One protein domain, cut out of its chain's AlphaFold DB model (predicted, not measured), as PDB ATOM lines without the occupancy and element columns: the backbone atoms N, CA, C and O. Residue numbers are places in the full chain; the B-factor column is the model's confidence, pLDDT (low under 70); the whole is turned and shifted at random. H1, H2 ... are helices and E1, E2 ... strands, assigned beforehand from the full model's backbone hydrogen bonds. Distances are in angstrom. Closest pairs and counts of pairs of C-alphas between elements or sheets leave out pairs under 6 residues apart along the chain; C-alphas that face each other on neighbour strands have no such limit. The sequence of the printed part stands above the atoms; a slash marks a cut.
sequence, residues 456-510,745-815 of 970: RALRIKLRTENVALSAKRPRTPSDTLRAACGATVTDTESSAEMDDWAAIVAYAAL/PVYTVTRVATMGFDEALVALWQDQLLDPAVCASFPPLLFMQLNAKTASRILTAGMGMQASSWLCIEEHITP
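AT A GLANCE: This is residues 456 to 510 and 745 to 815 of the 970 residues of the protein "DUF1708 domain-containing protein" of Tilletiopsis washingtonensis (UniProt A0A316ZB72). A twisted sheet of four strands has two helices, H1 and H2, over one face, while H3 lies off its E3 edge and H4 packs on H2, away from the sheet. E2, at the other edge, bends, and the loop residues 770 to 775 after H3 stick out. The printed part has 126 residues with four named strands and four named helices in the order E1 H1 H2 E2 H3 E3 H4 E4. The sheet runs E2 E1 E4 E3 and is mixed, and the class is mixed, helices and strands. The whole is compact, with a radius of gyration of the C-alphas of 14.9 A and spans of 44 by 32 by 24 A.

IN THESE COORDINATES: E1, residues 456 to 465, begins with C-alpha 456 at (-101.826, -53.591, 12.004) and is 28.5 A long. H1 is residues 477 to 485, 12.4 A, and H2 is residues 496 to 510, 20.7 A. After the cut, E2, residues 746 to 757, is 28.8 A long and bends by 73 degrees at residue 754. H3, residues 759 to 769, is 15.4 A long, E3, residues 781 to 785, 13.5 A, and H4, residues 788 to 795, 10.2 A. E4, residues 806 to 814, 25.8 A long, ends with C-alpha 814 at (-107.755, -36.073, 33.091).

HOW THE PARTS SIT: The inner strands E1 and E4 are parallel, with N 460 and O 808 2.8 A apart. The edge strand E2 is antiparallel to E1, with N 459 and O 753 at 2.8 A. The edge strand E3 is antiparallel to E4, with N 807 and O 784 at 2.8 A. E2, H3 and E3 form a split strand-helix-strand unit, two strands running the same way with E1 and E4 between them, and its crossover is right-handed. H1 and H2 are on the same face of the sheet, an arrangement of two layers, helices on one face of a sheet. The closest C-alphas of H1 and E2 are those of Ala 483 and Tyr 747, 6.2 A apart. H2 lies over E2 and E1, across the strands, at a height over the sheet of 10.5 A. H1 and H2 are close but not clearly touching, with the C-alphas of Cys 485 and Val 505 closest at 5.6 A. H2 and H4 touch, with the C-alphas of Ala 503 and Ile 794 closest at 6.6 A, at a steep tilt of 48 degrees, opposite ways. H3 only grazes the sheet, with residues 761 to 766. In H1, H2, H3 and H4 every O i to N i+4 pair is within hydrogen-bond range.

THE WHOLE: The two C-alphas farthest apart, those of Lys 472 and Gly 798, are 45.4 A apart. Residues 511 to 744 are not printed, and C-alphas 510 and 745 are 24.3 A apart across the cut. The links E1 to H1 and H3 to E3 are long. The mean pLDDT of the printed part is 88.8, and residues 796 to 804 are under 70.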
ATOM      1  N   ARG A 456    -100.635 -54.416  11.749       92.88
ATOM      2  CA  ARG A 456    -101.826 -53.591  12.004       92.88
ATOM      3  C   ARG A 456    -102.287 -53.786  13.441       92.88
ATOM      4  O   ARG A 456    -102.262 -54.915  13.930       92.88
ATOM      5  N   ALA A 457    -102.737 -52.713  14.082       94.12
ATOM      6  CA  ALA A 457    -103.384 -52.713  15.391       94.12
ATOM      7  C   ALA A 457    -104.731 -51.982  15.342       94.12
ATOM      8  O   ALA A 457    -104.890 -50.998  14.611       94.12
ATOM      9  N   LEU A 458    -105.672 -52.418  16.176       94.62
ATOM     10  CA  LEU A 458    -106.883 -51.667  16.485       94.62
ATOM     11  C   LEU A 458    -106.549 -50.628  17.569       94.62
ATOM     12  O   LEU A 458    -106.212 -50.984  18.700       94.62
ATOM     13  N   ARG A 459    -106.591 -49.344  17.210       96.06
ATOM     14  CA  ARG A 459    -106.282 -48.200  18.074       96.06
ATOM     15  C   ARG A 459    -107.544 -47.688  18.760       96.06
ATOM     16  O   ARG A 459    -108.509 -47.327  18.093       96.06
ATOM     17  N   ILE A 460    -107.500 -47.568  20.082       96.94
ATOM     18  CA  ILE A 460    -108.597 -47.080  20.925       96.94
ATOM     19  C   ILE A 460    -108.111 -45.856  21.698       96.94
ATOM     20  O   ILE A 460    -107.179 -45.964  22.495       96.94
ATOM     21  N   LYS A 461    -108.752 -44.697  21.507       97.31
ATOM     22  CA  LYS A 461    -108.507 -43.497  22.322       97.31
ATOM     23  C   LYS A 461    -109.438 -43.496  23.534       97.31
ATOM     24  O   LYS A 461    -110.592 -43.057  23.450       97.31
ATOM     25  N   LEU A 462    -108.933 -44.003  24.655       97.50
ATOM     26  CA  LEU A 462    -109.616 -44.016  25.945       97.50
ATOM     27  C   LEU A 462    -109.425 -42.661  26.639       97.50
ATOM     28  O   LEU A 462    -108.303 -42.232  26.889       97.50
ATOM     29  N   ARG A 463    -110.516 -41.986  26.993       97.31
ATOM     30  CA  ARG A 463    -110.495 -40.816  27.874       97.31
ATOM     31  C   ARG A 463    -110.908 -41.254  29.268       97.31
ATOM     32  O   ARG A 463    -111.947 -41.881  29.446       97.31
ATOM     33  N   THR A 464    -110.113 -40.865  30.250       97.06
ATOM     34  CA  THR A 464    -110.355 -41.171  31.656       97.06
ATOM     35  C   THR A 464    -110.452 -39.882  32.444       97.06
ATOM     36  O   THR A 464    -109.591 -39.015  32.320       97.06
ATOM     37  N   GLU A 465    -111.470 -39.752  33.285       96.69
ATOM     38  CA  GLU A 465    -111.669 -38.598  34.160       96.69
ATOM     39  C   GLU A 465    -111.738 -39.015  35.630       96.69
ATOM     40  O   GLU A 465    -112.096 -40.144  35.961       96.69
ATOM     41  N   ASN A 466    -111.398 -38.082  36.522       93.38
ATOM     42  CA  ASN A 466    -111.436 -38.220  37.983       93.38
ATOM     43  C   ASN A 466    -110.501 -39.284  38.598       93.38
ATOM     44  O   ASN A 466    -110.491 -39.449  39.818       93.38
ATOM     45  N   VAL A 467    -109.654 -39.953  37.810       92.50
ATOM     46  CA  VAL A 467    -108.638 -40.878  38.341       92.50
ATOM     47  C   VAL A 467    -107.490 -40.109  38.998       92.50
ATOM     48  O   VAL A 467    -106.724 -39.401  38.346       92.50
ATOM     49  N   ALA A 468    -107.342 -40.291  40.310       88.19
ATOM     50  CA  ALA A 468    -106.190 -39.818  41.067       88.19
ATOM     51  C   ALA A 468    -104.996 -40.772  40.883       88.19
ATOM     52  O   ALA A 468    -104.873 -41.777  41.587       88.19
ATOM     53  N   LEU A 469    -104.102 -40.457  39.942       86.25
ATOM     54  CA  LEU A 469    -102.824 -41.158  39.807       86.25
ATOM     55  C   LEU A 469    -101.928 -40.879  41.022       86.25
ATOM     56  O   LEU A 469    -101.706 -39.727  41.393       86.25
ATOM     57  N   SER A 470    -101.382 -41.936  41.622       83.25
ATOM     58  CA  SER A 470    -100.444 -41.853  42.743       83.25
ATOM     59  C   SER A 470     -99.143 -42.557  42.385       83.25
ATOM     60  O   SER A 470     -99.165 -43.702  41.945       83.25
ATOM     61  N   ALA A 471     -97.999 -41.926  42.657       74.75
ATOM     62  CA  ALA A 471     -96.683 -42.533  42.431       74.75
ATOM     63  C   ALA A 471     -96.449 -43.831  43.242       74.75
ATOM     64  O   ALA A 471     -95.569 -44.614  42.898       74.75
ATOM     65  N   LYS A 472     -97.243 -44.078  44.297       77.38
ATOM     66  CA  LYS A 472     -97.258 -45.346  45.054       77.38
ATOM     67  C   LYS A 472     -98.078 -46.455  44.389       77.38
ATOM     68  O   LYS A 472     -97.807 -47.633  44.601       77.38
ATOM     69  N   ARG A 473     -99.113 -46.080  43.635       81.06
ATOM     70  CA  ARG A 473    -100.035 -46.987  42.944       81.06
ATOM     71  C   ARG A 473    -100.097 -46.568  41.471       81.06
ATOM     72  O   ARG A 473    -101.094 -45.971  41.059       81.06
ATOM     73  N   PRO A 474     -99.020 -46.822  40.699       82.94
ATOM     74  CA  PRO A 474     -99.053 -46.629  39.257       82.94
ATOM     75  C   PRO A 474    -100.178 -47.474  38.659       82.94
ATOM     76  O   PRO A 474    -100.534 -48.532  39.189       82.94
ATOM     77  N   ARG A 475    -100.754 -46.994  37.560       87.25
ATOM     78  CA  ARG A 475    -101.808 -47.717  36.857       87.25
ATOM     79  C   ARG A 475    -101.227 -48.961  36.191       87.25
ATOM     80  O   ARG A 475    -100.201 -48.863  35.523       87.25
ATOM     81  N   THR A 476    -101.867 -50.115  36.367       89.25
ATOM     82  CA  THR A 476    -101.417 -51.347  35.705       89.25
ATOM     83  C   THR A 476    -102.003 -51.458  34.291       89.25
ATOM     84  O   THR A 476    -103.101 -50.945  34.054       89.25
ATOM     85  N   PRO A 477    -101.340 -52.178  33.363       90.25
ATOM     86  CA  PRO A 477    -101.920 -52.560  32.072       90.25
ATOM     87  C   PRO A 477    -103.347 -53.119  32.197       90.25
ATOM     88  O   PRO A 477    -104.259 -52.690  31.493       90.25
ATOM     89  N   SER A 478    -103.570 -54.001  33.174       91.31
ATOM     90  CA  SER A 478    -104.873 -54.613  33.449       91.31
ATOM     91  C   SER A 478    -105.946 -53.603  33.877       91.31
ATOM     92  O   SER A 478    -107.121 -53.803  33.579       91.31
ATOM     93  N   ASP A 479    -105.577 -52.503  34.542       93.19
ATOM     94  CA  ASP A 479    -106.513 -51.436  34.930       93.19
ATOM     95  C   ASP A 479    -106.856 -50.494  33.763       93.19
ATOM     96  O   ASP A 479    -107.949 -49.929  33.725       93.19
ATOM     97  N   THR A 480    -105.951 -50.312  32.797       95.00
ATOM     98  CA  THR A 480    -106.247 -49.604  31.537       95.00
ATOM     99  C   THR A 480    -107.112 -50.465  30.616       95.00
ATOM    100  O   THR A 480    -108.125 -49.971  30.125       95.00
ATOM    101  N   LEU A 481    -106.825 -51.765  30.475       95.44
ATOM    102  CA  LEU A 481    -107.683 -52.698  29.732       95.44
ATOM    103  C   LEU A 481    -109.091 -52.797  30.338       95.44
ATOM    104  O   LEU A 481    -110.078 -52.623  29.629       95.44
ATOM    105  N   ARG A 482    -109.203 -53.031  31.654       95.19
ATOM    106  CA  ARG A 482    -110.504 -53.141  32.336       95.19
ATOM    107  C   ARG A 482    -111.323 -51.855  32.204       95.19
ATOM    108  O   ARG A 482    -112.533 -51.924  32.020       95.19
ATOM    109  N   ALA A 483    -110.668 -50.695  32.266       96.06
ATOM    110  CA  ALA A 483    -111.321 -49.414  32.028       96.06
ATOM    111  C   ALA A 483    -111.763 -49.230  30.573       96.06
ATOM    112  O   ALA A 483    -112.851 -48.715  30.365       96.06
ATOM    113  N   ALA A 484    -110.979 -49.677  29.585       96.88
ATOM    114  CA  ALA A 484    -111.391 -49.655  28.183       96.88
ATOM    115  C   ALA A 484    -112.636 -50.527  27.956       96.88
ATOM    116  O   ALA A 484    -113.630 -50.041  27.427       96.88
ATOM    117  N   CYS A 485    -112.628 -51.784  28.412       96.12
ATOM    118  CA  CYS A 485    -113.768 -52.694  28.250       96.12
ATOM    119  C   CYS A 485    -115.028 -52.248  29.018       96.12
ATOM    120  O   CYS A 485    -116.132 -52.613  28.629       96.12
ATOM    121  N   GLY A 486    -114.873 -51.472  30.097       95.88
ATOM    122  CA  GLY A 486    -115.973 -50.889  30.874       95.88
ATOM    123  C   GLY A 486    -116.321 -49.435  30.525       95.88
ATOM    124  O   GLY A 486    -117.097 -48.819  31.254       95.88
ATOM    125  N   ALA A 487    -115.730 -48.858  29.475       97.31
ATOM    126  CA  ALA A 487    -115.930 -47.461  29.104       97.31
ATOM    127  C   ALA A 487    -117.208 -47.245  28.285       97.31
ATOM    128  O   ALA A 487    -117.567 -48.056  27.431       97.31
ATOM    129  N   THR A 488    -117.866 -46.100  28.480       96.88
ATOM    130  CA  THR A 488    -118.987 -45.701  27.624       96.88
ATOM    131  C   THR A 488    -118.466 -45.211  26.273       96.88
ATOM    132  O   THR A 488    -117.595 -44.347  26.192       96.88
ATOM    133  N   VAL A 489    -118.994 -45.764  25.187       96.81
ATOM    134  CA  VAL A 489    -118.684 -45.299  23.830       96.81
ATOM    135  C   VAL A 489    -119.425 -43.981  23.594       96.81
ATOM    136  O   VAL A 489    -120.626 -43.904  23.850       96.81
ATOM    137  N   THR A 490    -118.720 -42.935  23.154       93.12
ATOM    138  CA  THR A 490    -119.296 -41.592  22.960       93.12
ATOM    139  C   THR A 490    -119.186 -41.151  21.508       93.12
ATOM    140  O   THR A 490    -118.072 -40.940  21.034       93.12
ATOM    141  N   ASP A 491    -120.332 -40.985  20.843       76.94
ATOM    142  CA  ASP A 491    -120.514 -40.357  19.524       76.94
ATOM    143  C   ASP A 491    -119.531 -40.807  18.421       76.94
ATOM    144  O   ASP A 491    -119.194 -40.049  17.512       76.94
ATOM    145  N   THR A 492    -119.077 -42.063  18.472       74.06
ATOM    146  CA  THR A 492    -118.329 -42.685  17.376       74.06
ATOM    147  C   THR A 492    -119.285 -43.067  16.252       74.06
ATOM    148  O   THR A 492    -120.231 -43.823  16.478       74.06
ATOM    149  N   GLU A 493    -119.010 -42.593  15.038       86.25
ATOM    150  CA  GLU A 493    -119.690 -43.051  13.824       86.25
ATOM    151  C   GLU A 493    -119.576 -44.580  13.676       86.25
ATOM    152  O   GLU A 493    -118.578 -45.183  14.080       86.25
ATOM    153  N   SER A 494    -120.606 -45.217  13.105       86.69
ATOM    154  CA  SER A 494    -120.643 -46.674  12.919       86.69
ATOM    155  C   SER A 494    -119.611 -47.092  11.864       86.69
ATOM    156  O   SER A 494    -119.880 -47.012  10.666       86.69
ATOM    157  N   SER A 495    -118.429 -47.511  12.314       90.25
ATOM    158  CA  SER A 495    -117.326 -48.003  11.477       90.25
ATOM    159  C   SER A 495    -117.008 -49.458  11.803       90.25
ATOM    160  O   SER A 495    -117.190 -49.887  12.941       90.25
ATOM    161  N   ALA A 496    -116.436 -50.186  10.842       89.62
ATOM    162  CA  ALA A 496    -116.039 -51.582  11.027       89.62
ATOM    163  C   ALA A 496    -115.090 -51.772  12.228       89.62
ATOM    164  O   ALA A 496    -115.211 -52.750  12.955       89.62
ATOM    165  N   GLU A 497    -114.211 -50.804  12.513       91.25
ATOM    166  CA  GLU A 497    -113.352 -50.841  13.705       91.25
ATOM    167  C   GLU A 497    -114.114 -50.724  15.032       91.25
ATOM    168  O   GLU A 497    -113.651 -51.218  16.062       91.25
ATOM    169  N   MET A 498    -115.270 -50.058  15.032       92.69
ATOM    170  CA  MET A 498    -116.140 -49.969  16.202       92.69
ATOM    171  C   MET A 498    -116.903 -51.284  16.410       92.69
ATOM    172  O   MET A 498    -117.054 -51.720  17.551       92.69
ATOM    173  N   ASP A 499    -117.294 -51.960  15.328       90.94
ATOM    174  CA  ASP A 499    -117.887 -53.300  15.378       90.94
ATOM    175  C   ASP A 499    -116.859 -54.364  15.823       90.94
ATOM    176  O   ASP A 499    -117.156 -55.169  16.707       90.94
ATOM    177  N   ASP A 500    -115.616 -54.308  15.320       89.31
ATOM    178  CA  ASP A 500    -114.480 -55.118  15.799       89.31
ATOM    179  C   ASP A 500    -114.249 -54.918  17.308       89.31
ATOM    180  O   ASP A 500    -114.069 -55.880  18.064       89.31
ATOM    181  N   TRP A 501    -114.281 -53.667  17.784       93.06
ATOM    182  CA  TRP A 501    -114.147 -53.361  19.209       93.06
ATOM    183  C   TRP A 501    -115.334 -53.875  20.031       93.06
ATOM    184  O   TRP A 501    -115.130 -54.473  21.091       93.06
ATOM    185  N   ALA A 502    -116.565 -53.720  19.541       93.06
ATOM    186  CA  ALA A 502    -117.753 -54.278  20.182       93.06
ATOM    187  C   ALA A 502    -117.680 -55.813  20.272       93.06
ATOM    188  O   ALA A 502    -118.007 -56.377  21.319       93.06
ATOM    189  N   ALA A 503    -117.172 -56.489  19.237       90.69
ATOM    190  CA  ALA A 503    -116.925 -57.928  19.243       90.69
ATOM    191  C   ALA A 503    -115.845 -58.334  20.265       90.69
ATOM    192  O   ALA A 503    -116.024 -59.326  20.976       90.69
ATOM    193  N   ILE A 504    -114.762 -57.559  20.407       91.50
ATOM    194  CA  ILE A 504    -113.731 -57.770  21.441       91.50
ATOM    195  C   ILE A 504    -114.318 -57.618  22.854       91.50
ATOM    196  O   ILE A 504    -114.069 -58.467  23.710       91.50
ATOM    197  N   VAL A 505    -115.115 -56.576  23.107       93.81
ATOM    198  CA  VAL A 505    -115.741 -56.337  24.422       93.81
ATOM    199  C   VAL A 505    -116.788 -57.406  24.743       93.81
ATOM    200  O   VAL A 505    -116.784 -57.947  25.848       93.81
ATOM    201  N   ALA A 506    -117.627 -57.788  23.776       92.19
ATOM    202  CA  ALA A 506    -118.578 -58.886  23.933       92.19
ATOM    203  C   ALA A 506    -117.865 -60.223  24.198       92.19
ATOM    204  O   ALA A 506    -118.275 -60.975  25.079       92.19
ATOM    205  N   TYR A 507    -116.755 -60.500  23.504       88.56
ATOM    206  CA  TYR A 507    -115.927 -61.679  23.763       88.56
ATOM    207  C   TYR A 507    -115.324 -61.666  25.174       88.56
ATOM    208  O   TYR A 507    -115.322 -62.695  25.845       88.56
ATOM    209  N   ALA A 508    -114.838 -60.512  25.642       89.25
ATOM    210  CA  ALA A 508    -114.296 -60.357  26.990       89.25
ATOM    211  C   ALA A 508    -115.370 -60.538  28.082       89.25
ATOM    212  O   ALA A 508    -115.079 -61.125  29.119       89.25
ATOM    213  N   ALA A 509    -116.609 -60.099  27.834       90.50
ATOM    214  CA  ALA A 509    -117.745 -60.305  28.737       90.50
ATOM    215  C   ALA A 509    -118.308 -61.744  28.710       90.50
ATOM    216  O   ALA A 509    -118.910 -62.185  29.686       90.50
ATOM    217  N   LEU A 510    -118.116 -62.475  27.606       88.12
ATOM    218  CA  LEU A 510    -118.496 -63.887  27.446       88.12
ATOM    219  C   LEU A 510    -117.390 -64.872  27.855       88.12
ATOM    220  O   LEU A 510    -117.625 -66.083  27.866       88.12
ATOM    221  N   PRO A 745    -114.489 -42.433  38.984       95.94
ATOM    222  CA  PRO A 745    -113.766 -42.374  37.726       95.94
ATOM    223  C   PRO A 745    -114.723 -42.643  36.562       95.94
ATOM    224  O   PRO A 745    -115.549 -43.555  36.626       95.94
ATOM    225  N   VAL A 746    -114.605 -41.844  35.506       97.00
ATOM    226  CA  VAL A 746    -115.408 -41.981  34.283       97.00
ATOM    227  C   VAL A 746    -114.475 -42.374  33.151       97.00
ATOM    228  O   VAL A 746    -113.427 -41.756  32.974       97.00
ATOM    229  N   TYR A 747    -114.856 -43.398  32.394       97.62
ATOM    230  CA  TYR A 747    -114.081 -43.936  31.281       97.62
ATOM    231  C   TYR A 747    -114.925 -43.831  30.012       97.62
ATOM    232  O   TYR A 747    -116.049 -44.335  30.000       97.62
ATOM    233  N   THR A 748    -114.417 -43.184  28.961       97.31
ATOM    234  CA  THR A 748    -115.130 -43.052  27.680       97.31
ATOM    235  C   THR A 748    -114.241 -43.423  26.491       97.31
ATOM    236  O   THR A 748    -113.092 -42.990  26.397       97.31
ATOM    237  N   VAL A 749    -114.763 -44.211  25.548       97.50
ATOM    238  CA  VAL A 749    -114.089 -44.460  24.262       97.50
ATOM    239  C   VAL A 749    -114.444 -43.316  23.324       97.50
ATOM    240  O   VAL A 749    -115.604 -43.143  22.958       97.50
ATOM    241  N   THR A 750    -113.435 -42.522  22.965       96.62
ATOM    242  CA  THR A 750    -113.599 -41.291  22.167       96.62
ATOM    243  C   THR A 750    -113.317 -41.485  20.681       96.62
ATOM    244  O   THR A 750    -113.745 -40.677  19.864       96.62
ATOM    245  N   ARG A 751    -112.578 -42.542  20.323       95.88
ATOM    246  CA  ARG A 751    -112.320 -42.962  18.942       95.88
ATOM    247  C   ARG A 751    -111.842 -44.409  18.924       95.88
ATOM    248  O   ARG A 751    -110.995 -44.773  19.742       95.88
ATOM    249  N   VAL A 752    -112.303 -45.176  17.942       95.50
ATOM    250  CA  VAL A 752    -111.655 -46.413  17.489       95.50
ATOM    251  C   VAL A 752    -111.220 -46.209  16.033       95.50
ATOM    252  O   VAL A 752    -111.876 -45.470  15.299       95.50
ATOM    253  N   ALA A 753    -110.074 -46.756  15.635       95.19
ATOM    254  CA  ALA A 753    -109.554 -46.714  14.265       95.19
ATOM    255  C   ALA A 753    -108.482 -47.794  14.074       95.19
ATOM    256  O   ALA A 753    -107.836 -48.192  15.041       95.19
ATOM    257  N   THR A 754    -108.203 -48.221  12.845       93.62
ATOM    258  CA  THR A 754    -106.984 -49.001  12.575       93.62
ATOM    259  C   THR A 754    -105.727 -48.119  12.546       93.62
ATOM    260  O   THR A 754    -105.774 -46.935  12.205       93.62
ATOM    261  N   MET A 755    -104.577 -48.690  12.916       95.12
ATOM    262  CA  MET A 755    -103.252 -48.080  12.751       95.12
ATOM    263  C   MET A 755    -102.212 -49.106  12.289       95.12
ATOM    264  O   MET A 755    -102.301 -50.287  12.628       95.12
ATOM    265  N   GLY A 756    -101.211 -48.643  11.542       94.19
ATOM    266  CA  GLY A 756     -99.974 -49.381  11.296       94.19
ATOM    267  C   GLY A 756     -98.954 -49.156  12.418       94.19
ATOM    268  O   GLY A 756     -98.962 -48.104  13.063       94.19
ATOM    269  N   PHE A 757     -98.118 -50.157  12.695       93.62
ATOM    270  CA  PHE A 757     -96.995 -50.076  13.632       93.62
ATOM    271  C   PHE A 757     -95.952 -51.181  13.355       93.62
ATOM    272  O   PHE A 757     -96.148 -52.057  12.515       93.62
ATOM    273  N   ASP A 758     -94.834 -51.160  14.080       91.94
ATOM    274  CA  ASP A 758     -93.774 -52.176  14.021       91.94
ATOM    275  C   ASP A 758     -93.635 -52.874  15.385       91.94
ATOM    276  O   ASP A 758     -93.742 -52.236  16.432       91.94
ATOM    277  N   GLU A 759     -93.318 -54.166  15.390       89.81
ATOM    278  CA  GLU A 759     -92.906 -54.926  16.578       89.81
ATOM    279  C   GLU A 759     -91.790 -54.217  17.370       89.81
ATOM    280  O   GLU A 759     -91.748 -54.291  18.598       89.81
ATOM    281  N   ALA A 760     -90.912 -53.473  16.691       91.31
ATOM    282  CA  ALA A 760     -89.882 -52.660  17.329       91.31
ATOM    283  C   ALA A 760     -90.445 -51.510  18.199       91.31
ATOM    284  O   ALA A 760     -89.792 -51.119  19.165       91.31
ATOM    285  N   LEU A 761     -91.657 -51.007  17.928       93.31
ATOM    286  CA  LEU A 761     -92.354 -50.048  18.799       93.31
ATOM    287  C   LEU A 761     -92.864 -50.722  20.081       93.31
ATOM    288  O   LEU A 761     -92.773 -50.141  21.160       93.31
ATOM    289  N   VAL A 762     -93.352 -51.964  19.984       92.88
ATOM    290  CA  VAL A 762     -93.746 -52.761  21.162       92.88
ATOM    291  C   VAL A 762     -92.517 -53.093  22.004       92.88
ATOM    292  O   VAL A 762     -92.569 -52.975  23.226       92.88
ATOM    293  N   ALA A 763     -91.386 -53.403  21.362       91.19
ATOM    294  CA  ALA A 763     -90.108 -53.570  22.043       91.19
ATOM    295  C   ALA A 763     -89.666 -52.304  22.785       91.19
ATOM    296  O   ALA A 763     -89.261 -52.376  23.943       91.19
ATOM    297  N   LEU A 764     -89.795 -51.141  22.143       93.25
ATOM    298  CA  LEU A 764     -89.486 -49.847  22.740       93.25
ATOM    299  C   LEU A 764     -90.391 -49.539  23.948       93.25
ATOM    300  O   LEU A 764     -89.911 -49.078  24.982       93.25
ATOM    301  N   TRP A 765     -91.690 -49.829  23.844       93.00
ATOM    302  CA  TRP A 765     -92.658 -49.689  24.937       93.00
ATOM    303  C   TRP A 765     -92.371 -50.655  26.099       93.00
ATOM    304  O   TRP A 765     -92.397 -50.248  27.256       93.00
ATOM    305  N   GLN A 766     -91.999 -51.905  25.826       91.44
ATOM    306  CA  GLN A 766     -91.569 -52.844  26.870       91.44
ATOM    307  C   GLN A 766     -90.261 -52.389  27.541       91.44
ATOM    308  O   GLN A 766     -90.170 -52.401  28.767       91.44
ATOM    309  N   ASP A 767     -89.290 -51.885  26.772       91.00
ATOM    310  CA  ASP A 767     -88.065 -51.277  27.308       91.00
ATOM    311  C   ASP A 767     -88.344 -50.010  28.141       91.00
ATOM    312  O   ASP A 767     -87.556 -49.697  29.036       91.00
ATOM    313  N   GLN A 768     -89.449 -49.299  27.885       90.81
ATOM    314  CA  GLN A 768     -89.939 -48.194  28.715       90.81
ATOM    315  C   GLN A 768     -90.544 -48.693  30.033       90.81
ATOM    316  O   GLN A 768     -90.285 -48.096  31.078       90.81
ATOM    317  N   LEU A 769     -91.331 -49.776  30.027       88.19
ATOM    318  CA  LEU A 769     -91.951 -50.326  31.246       88.19
ATOM    319  C   LEU A 769     -90.918 -50.815  32.276       88.19
ATOM    320  O   LEU A 769     -91.181 -50.773  33.479       88.19
ATOM    321  N   LEU A 770     -89.739 -51.250  31.820       86.81
ATOM    322  CA  LEU A 770     -88.635 -51.656  32.695       86.81
ATOM    323  C   LEU A 770     -87.985 -50.478  33.444       86.81
ATOM    324  O   LEU A 770     -87.408 -50.691  34.515       86.81
ATOM    325  N   ASP A 771     -88.079 -49.250  32.920       88.88
ATOM    326  CA  ASP A 771     -87.341 -48.082  33.411       88.88
ATOM    327  C   ASP A 771     -88.270 -46.966  33.942       88.88
ATOM    328  O   ASP A 771     -88.892 -46.243  33.163       88.88
ATOM    329  N   PRO A 772     -88.345 -46.756  35.273       84.00
ATOM    330  CA  PRO A 772     -89.246 -45.778  35.888       84.00
ATOM    331  C   PRO A 772     -88.777 -44.311  35.772       84.00
ATOM    332  O   PRO A 772     -89.253 -43.458  36.527       84.00
ATOM    333  N   ALA A 773     -87.827 -43.986  34.890       87.25
ATOM    334  CA  ALA A 773     -87.380 -42.611  34.677       87.25
ATOM    335  C   ALA A 773     -88.325 -41.790  33.789       87.25
ATOM    336  O   ALA A 773     -88.807 -42.237  32.751       87.25
ATOM    337  N   VAL A 774     -88.476 -40.510  34.136       82.94
ATOM    338  CA  VAL A 774     -89.246 -39.525  33.350       82.94
ATOM    339  C   VAL A 774     -88.707 -39.372  31.916       82.94
ATOM    340  O   VAL A 774     -89.485 -39.204  30.987       82.94
ATOM    341  N   CYS A 775     -87.389 -39.505  31.708       79.62
ATOM    342  CA  CYS A 775     -86.780 -39.461  30.369       79.62
ATOM    343  C   CYS A 775     -87.023 -40.723  29.523       79.62
ATOM    344  O   CYS A 775     -86.689 -40.723  28.340       79.62
ATOM    345  N   ALA A 776     -87.535 -41.796  30.136       85.38
ATOM    346  CA  ALA A 776     -87.889 -43.040  29.467       85.38
ATOM    347  C   ALA A 776     -89.402 -43.150  29.223       85.38
ATOM    348  O   ALA A 776     -89.791 -43.734  28.220       85.38
ATOM    349  N   SER A 777     -90.239 -42.597  30.115       88.31
ATOM    350  CA  SER A 777     -91.708 -42.708  30.073       88.31
ATOM    351  C   SER A 777     -92.336 -42.275  28.743       88.31
ATOM    352  O   SER A 777     -91.844 -41.356  28.102       88.31
ATOM    353  N   PHE A 778     -93.457 -42.891  28.366       92.12
ATOM    354  CA  PHE A 778     -94.260 -42.552  27.184       92.12
ATOM    355  C   PHE A 778     -95.647 -42.020  27.587       92.12
ATOM    356  O   PHE A 778     -95.977 -42.034  28.780       92.12
ATOM    357  N   PRO A 779     -96.490 -41.567  26.631       91.38
ATOM    358  CA  PRO A 779     -97.922 -41.423  26.880       91.38
ATOM    359  C   PRO A 779     -98.507 -42.715  27.478       91.38
ATOM    360  O   PRO A 779     -97.926 -43.785  27.273       91.38
ATOM    361  N   PRO A 780     -99.648 -42.668  28.193       92.88
ATOM    362  CA  PRO A 780    -100.241 -43.865  28.784       92.88
ATOM    363  C   PRO A 780    -100.749 -44.811  27.683       92.88
ATOM    364  O   PRO A 780    -101.856 -44.678  27.167       92.88
ATOM    365  N   LEU A 781     -99.881 -45.738  27.287       95.19
ATOM    366  CA  LEU A 781    -100.057 -46.642  26.160       95.19
ATOM    367  C   LEU A 781    -100.094 -48.083  26.648       95.19
ATOM    368  O   LEU A 781     -99.322 -48.479  27.526       95.19
ATOM    369  N   LEU A 782    -100.958 -48.874  26.025       95.56
ATOM    370  CA  LEU A 782    -101.048 -50.308  26.231       95.56
ATOM    371  C   LEU A 782    -101.111 -51.017  24.880       95.56
ATOM    372  O   LEU A 782    -102.123 -50.945  24.184       95.56
ATOM    373  N   PHE A 783    -100.033 -51.723  24.537       95.19
ATOM    374  CA  PHE A 783    -100.015 -52.671  23.429       95.19
ATOM    375  C   PHE A 783    -100.339 -54.073  23.946       95.19
ATOM    376  O   PHE A 783     -99.792 -54.516  24.956       95.19
ATOM    377  N   MET A 784    -101.220 -54.784  23.249       94.12
ATOM    378  CA  MET A 784    -101.574 -56.169  23.559       94.12
ATOM    379  C   MET A 784    -101.662 -56.984  22.279       94.12
ATOM    380  O   MET A 784    -102.266 -56.533  21.307       94.12
ATOM    381  N   GLN A 785    -101.144 -58.209  22.305       93.00
ATOM    382  CA  GLN A 785    -101.411 -59.194  21.265       93.00
ATOM    383  C   GLN A 785    -102.649 -60.017  21.652       93.00
ATOM    384  O   GLN A 785    -102.753 -60.532  22.767       93.00
ATOM    385  N   LEU A 786    -103.611 -60.130  20.741       90.88
ATOM    386  CA  LEU A 786    -104.769 -61.006  20.886       90.88
ATOM    387  C   LEU A 786    -104.328 -62.451  20.627       90.88
ATOM    388  O   LEU A 786    -103.698 -62.742  19.610       90.88
ATOM    389  N   ASN A 787    -104.691 -63.375  21.523       89.75
ATOM    390  CA  ASN A 787    -104.402 -64.793  21.308       89.75
ATOM    391  C   ASN A 787    -105.097 -65.300  20.026       89.75
ATOM    392  O   ASN A 787    -106.170 -64.816  19.650       89.75
ATOM    393  N   ALA A 788    -104.517 -66.320  19.390       86.56
ATOM    394  CA  ALA A 788    -104.971 -66.812  18.088       86.56
ATOM    395  C   ALA A 788    -106.455 -67.232  18.050       86.56
ATOM    396  O   ALA A 788    -107.095 -67.057  17.018       86.56
ATOM    397  N   LYS A 789    -107.028 -67.729  19.159       85.56
ATOM    398  CA  LYS A 789    -108.444 -68.145  19.240       85.56
ATOM    399  C   LYS A 789    -109.395 -66.950  19.334       85.56
ATOM    400  O   LYS A 789    -110.480 -66.987  18.760       85.56
ATOM    401  N   THR A 790    -109.005 -65.896  20.049       82.88
ATOM    402  CA  THR A 790    -109.748 -64.627  20.085       82.88
ATOM    403  C   THR A 790    -109.684 -63.948  18.720       82.88
ATOM    404  O   THR A 790    -110.729 -63.637  18.154       82.88
ATOM    405  N   ALA A 791    -108.486 -63.818  18.139       86.31
ATOM    406  CA  ALA A 791    -108.298 -63.245  16.808       86.31
ATOM    407  C   ALA A 791    -109.080 -64.017  15.727       86.31
ATOM    408  O   ALA A 791    -109.803 -63.406  14.943       86.31
ATOM    409  N   SER A 792    -109.020 -65.356  15.717       83.69
ATOM    410  CA  SER A 792    -109.761 -66.169  14.742       83.69
ATOM    411  C   SER A 792    -111.278 -66.047  14.898       83.69
ATOM    412  O   SER A 792    -111.992 -66.091  13.900       83.69
ATOM    413  N   ARG A 793    -111.797 -65.884  16.123       78.88
ATOM    414  CA  ARG A 793    -113.241 -65.710  16.362       78.88
ATOM    415  C   ARG A 793    -113.754 -64.356  15.875       78.88
ATOM    416  O   ARG A 793    -114.832 -64.329  15.295       78.88
ATOM    417  N   ILE A 794    -112.969 -63.289  16.033       77.81
ATOM    418  CA  ILE A 794    -113.266 -61.967  15.458       77.81
ATOM    419  C   ILE A 794    -113.244 -62.060  13.919       77.81
ATOM    420  O   ILE A 794    -114.241 -61.755  13.273       77.81
ATOM    421  N   LEU A 795    -112.178 -62.631  13.339       70.25
ATOM    422  CA  LEU A 795    -112.046 -62.869  11.888       70.25
ATOM    423  C   LEU A 795    -113.201 -63.678  11.269       70.25
ATOM    424  O   LEU A 795    -113.545 -63.475  10.108       70.25
ATOM    425  N   THR A 796    -113.795 -64.612  12.017       68.44
ATOM    426  CA  THR A 796    -114.857 -65.495  11.498       68.44
ATOM    427  C   THR A 796    -116.205 -64.774  11.339       68.44
ATOM    428  O   THR A 796    -117.090 -65.288  10.660       68.44
ATOM    429  N   ALA A 797    -116.375 -63.567  11.893       61.94
ATOM    430  CA  ALA A 797    -117.628 -62.804  11.825       61.94
ATOM    431  C   ALA A 797    -117.975 -62.244  10.424       61.94
ATOM    432  O   ALA A 797    -119.000 -61.589  10.261       61.94
ATOM    433  N   GLY A 798    -117.143 -62.490   9.404       54.09
ATOM    434  CA  GLY A 798    -117.408 -62.099   8.012       54.09
ATOM    435  C   GLY A 798    -117.125 -60.627   7.688       54.09
ATOM    436  O   GLY A 798    -117.325 -60.203   6.550       54.09
ATOM    437  N   MET A 799    -116.626 -59.851   8.652       55.84
ATOM    438  CA  MET A 799    -116.222 -58.460   8.449       55.84
ATOM    439  C   MET A 799    -114.849 -58.441   7.760       55.84
ATOM    440  O   MET A 799    -113.861 -58.939   8.290       55.84
ATOM    441  N   GLY A 800    -114.813 -57.942   6.520       51.78
ATOM    442  CA  GLY A 800    -113.766 -58.228   5.525       51.78
ATOM    443  C   GLY A 800    -112.400 -57.559   5.719       51.78
ATOM    444  O   GLY A 800    -111.760 -57.200   4.731       51.78
ATOM    445  N   MET A 801    -111.940 -57.366   6.955       52.34
ATOM    446  CA  MET A 801    -110.615 -56.819   7.254       52.34
ATOM    447  C   MET A 801    -109.616 -57.929   7.595       52.34
ATOM    448  O   MET A 801    -109.952 -58.952   8.188       52.34
ATOM    449  N   GLN A 802    -108.340 -57.708   7.258       61.38
ATOM    450  CA  GLN A 802    -107.237 -58.473   7.846       61.38
ATOM    451  C   GLN A 802    -107.125 -58.065   9.319       61.38
ATOM    452  O   GLN A 802    -106.372 -57.142   9.638       61.38
ATOM    453  N   ALA A 803    -107.938 -58.683  10.181       56.41
ATOM    454  CA  ALA A 803    -108.065 -58.268  11.570       56.41
ATOM    455  C   ALA A 803    -106.697 -58.275  12.251       56.41
ATOM    456  O   ALA A 803    -105.953 -59.262  12.229       56.41
ATOM    457  N   SER A 804    -106.375 -57.142  12.856       66.94
ATOM    458  CA  SER A 804    -105.178 -56.976  13.653       66.94
ATOM    459  C   SER A 804    -105.182 -57.966  14.813       66.94
ATOM    460  O   SER A 804    -106.025 -57.877  15.705       66.94
ATOM    461  N   SER A 805    -104.171 -58.831  14.883       86.69
ATOM    462  CA  SER A 805    -103.860 -59.608  16.091       86.69
ATOM    463  C   SER A 805    -103.335 -58.735  17.242       86.69
ATOM    464  O   SER A 805    -102.827 -59.263  18.225       86.69
ATOM    465  N   TRP A 806    -103.457 -57.410  17.137       94.44
ATOM    466  CA  TRP A 806    -102.916 -56.418  18.050       94.44
ATOM    467  C   TRP A 806    -103.944 -55.342  18.395       94.44
ATOM    468  O   TRP A 806    -104.715 -54.886  17.549       94.44
ATOM    469  N   LEU A 807    -103.896 -54.904  19.647       95.19
ATOM    470  CA  LEU A 807    -104.694 -53.834  20.229       95.19
ATOM    471  C   LEU A 807    -103.741 -52.751  20.749       95.19
ATOM    472  O   LEU A 807    -102.723 -53.073  21.367       95.19
ATOM    473  N   CYS A 808    -104.070 -51.481  20.524       96.62
ATOM    474  CA  CYS A 808    -103.341 -50.334  21.059       96.62
ATOM    475  C   CYS A 808    -104.328 -49.401  21.772       96.62
ATOM    476  O   CYS A 808    -105.140 -48.740  21.126       96.62
ATOM    477  N   ILE A 809    -104.279 -49.346  23.102       97.25
ATOM    478  CA  ILE A 809    -105.090 -48.412  23.894       97.25
ATOM    479  C   ILE A 809    -104.215 -47.201  24.243       97.25
ATOM    480  O   ILE A 809    -103.202 -47.331  24.929       97.25
ATOM    481  N   GLU A 810    -104.620 -46.030  23.758       96.88
ATOM    482  CA  GLU A 810    -104.048 -44.715  24.058       96.88
ATOM    483  C   GLU A 810    -104.945 -44.041  25.100       96.88
ATOM    484  O   GLU A 810    -106.075 -43.654  24.793       96.88
ATOM    485  N   GLU A 811    -104.473 -43.939  26.343       96.25
ATOM    486  CA  GLU A 811    -105.264 -43.430  27.461       96.25
ATOM    487  C   GLU A 811    -104.905 -41.978  27.831       96.25
ATOM    488  O   GLU A 811    -103.832 -41.677  28.350       96.25
ATOM    489  N   HIS A 812    -105.857 -41.062  27.647       95.94
ATOM    490  CA  HIS A 812    -105.759 -39.677  28.098       95.94
ATOM    491  C   HIS A 812    -106.394 -39.510  29.489       95.94
ATOM    492  O   HIS A 812    -107.621 -39.460  29.627       95.94
ATOM    493  N   ILE A 813    -105.558 -39.370  30.523       94.75
ATOM    494  CA  ILE A 813    -105.995 -39.273  31.924       94.75
ATOM    495  C   ILE A 813    -106.138 -37.809  32.359       94.75
ATOM    496  O   ILE A 813    -105.159 -37.117  32.636       94.75
ATOM    497  N   THR A 814    -107.382 -37.353  32.485       95.06
ATOM    498  CA  THR A 814    -107.755 -36.073  33.091       95.06
ATOM    499  C   THR A 814    -107.833 -36.238  34.618       95.06
ATOM    500  O   THR A 814    -108.732 -36.936  35.104       95.06
ATOM    501  N   PRO A 815    -106.941 -35.610  35.410       92.19
ATOM    502  CA  PRO A 815    -106.990 -35.711  36.867       92.19
ATOM    503  C   PRO A 815    -108.283 -35.088  37.427       92.19
ATOM    504  O   PRO A 815    -108.853 -34.187  36.799       92.19
TER     505      PRO A 815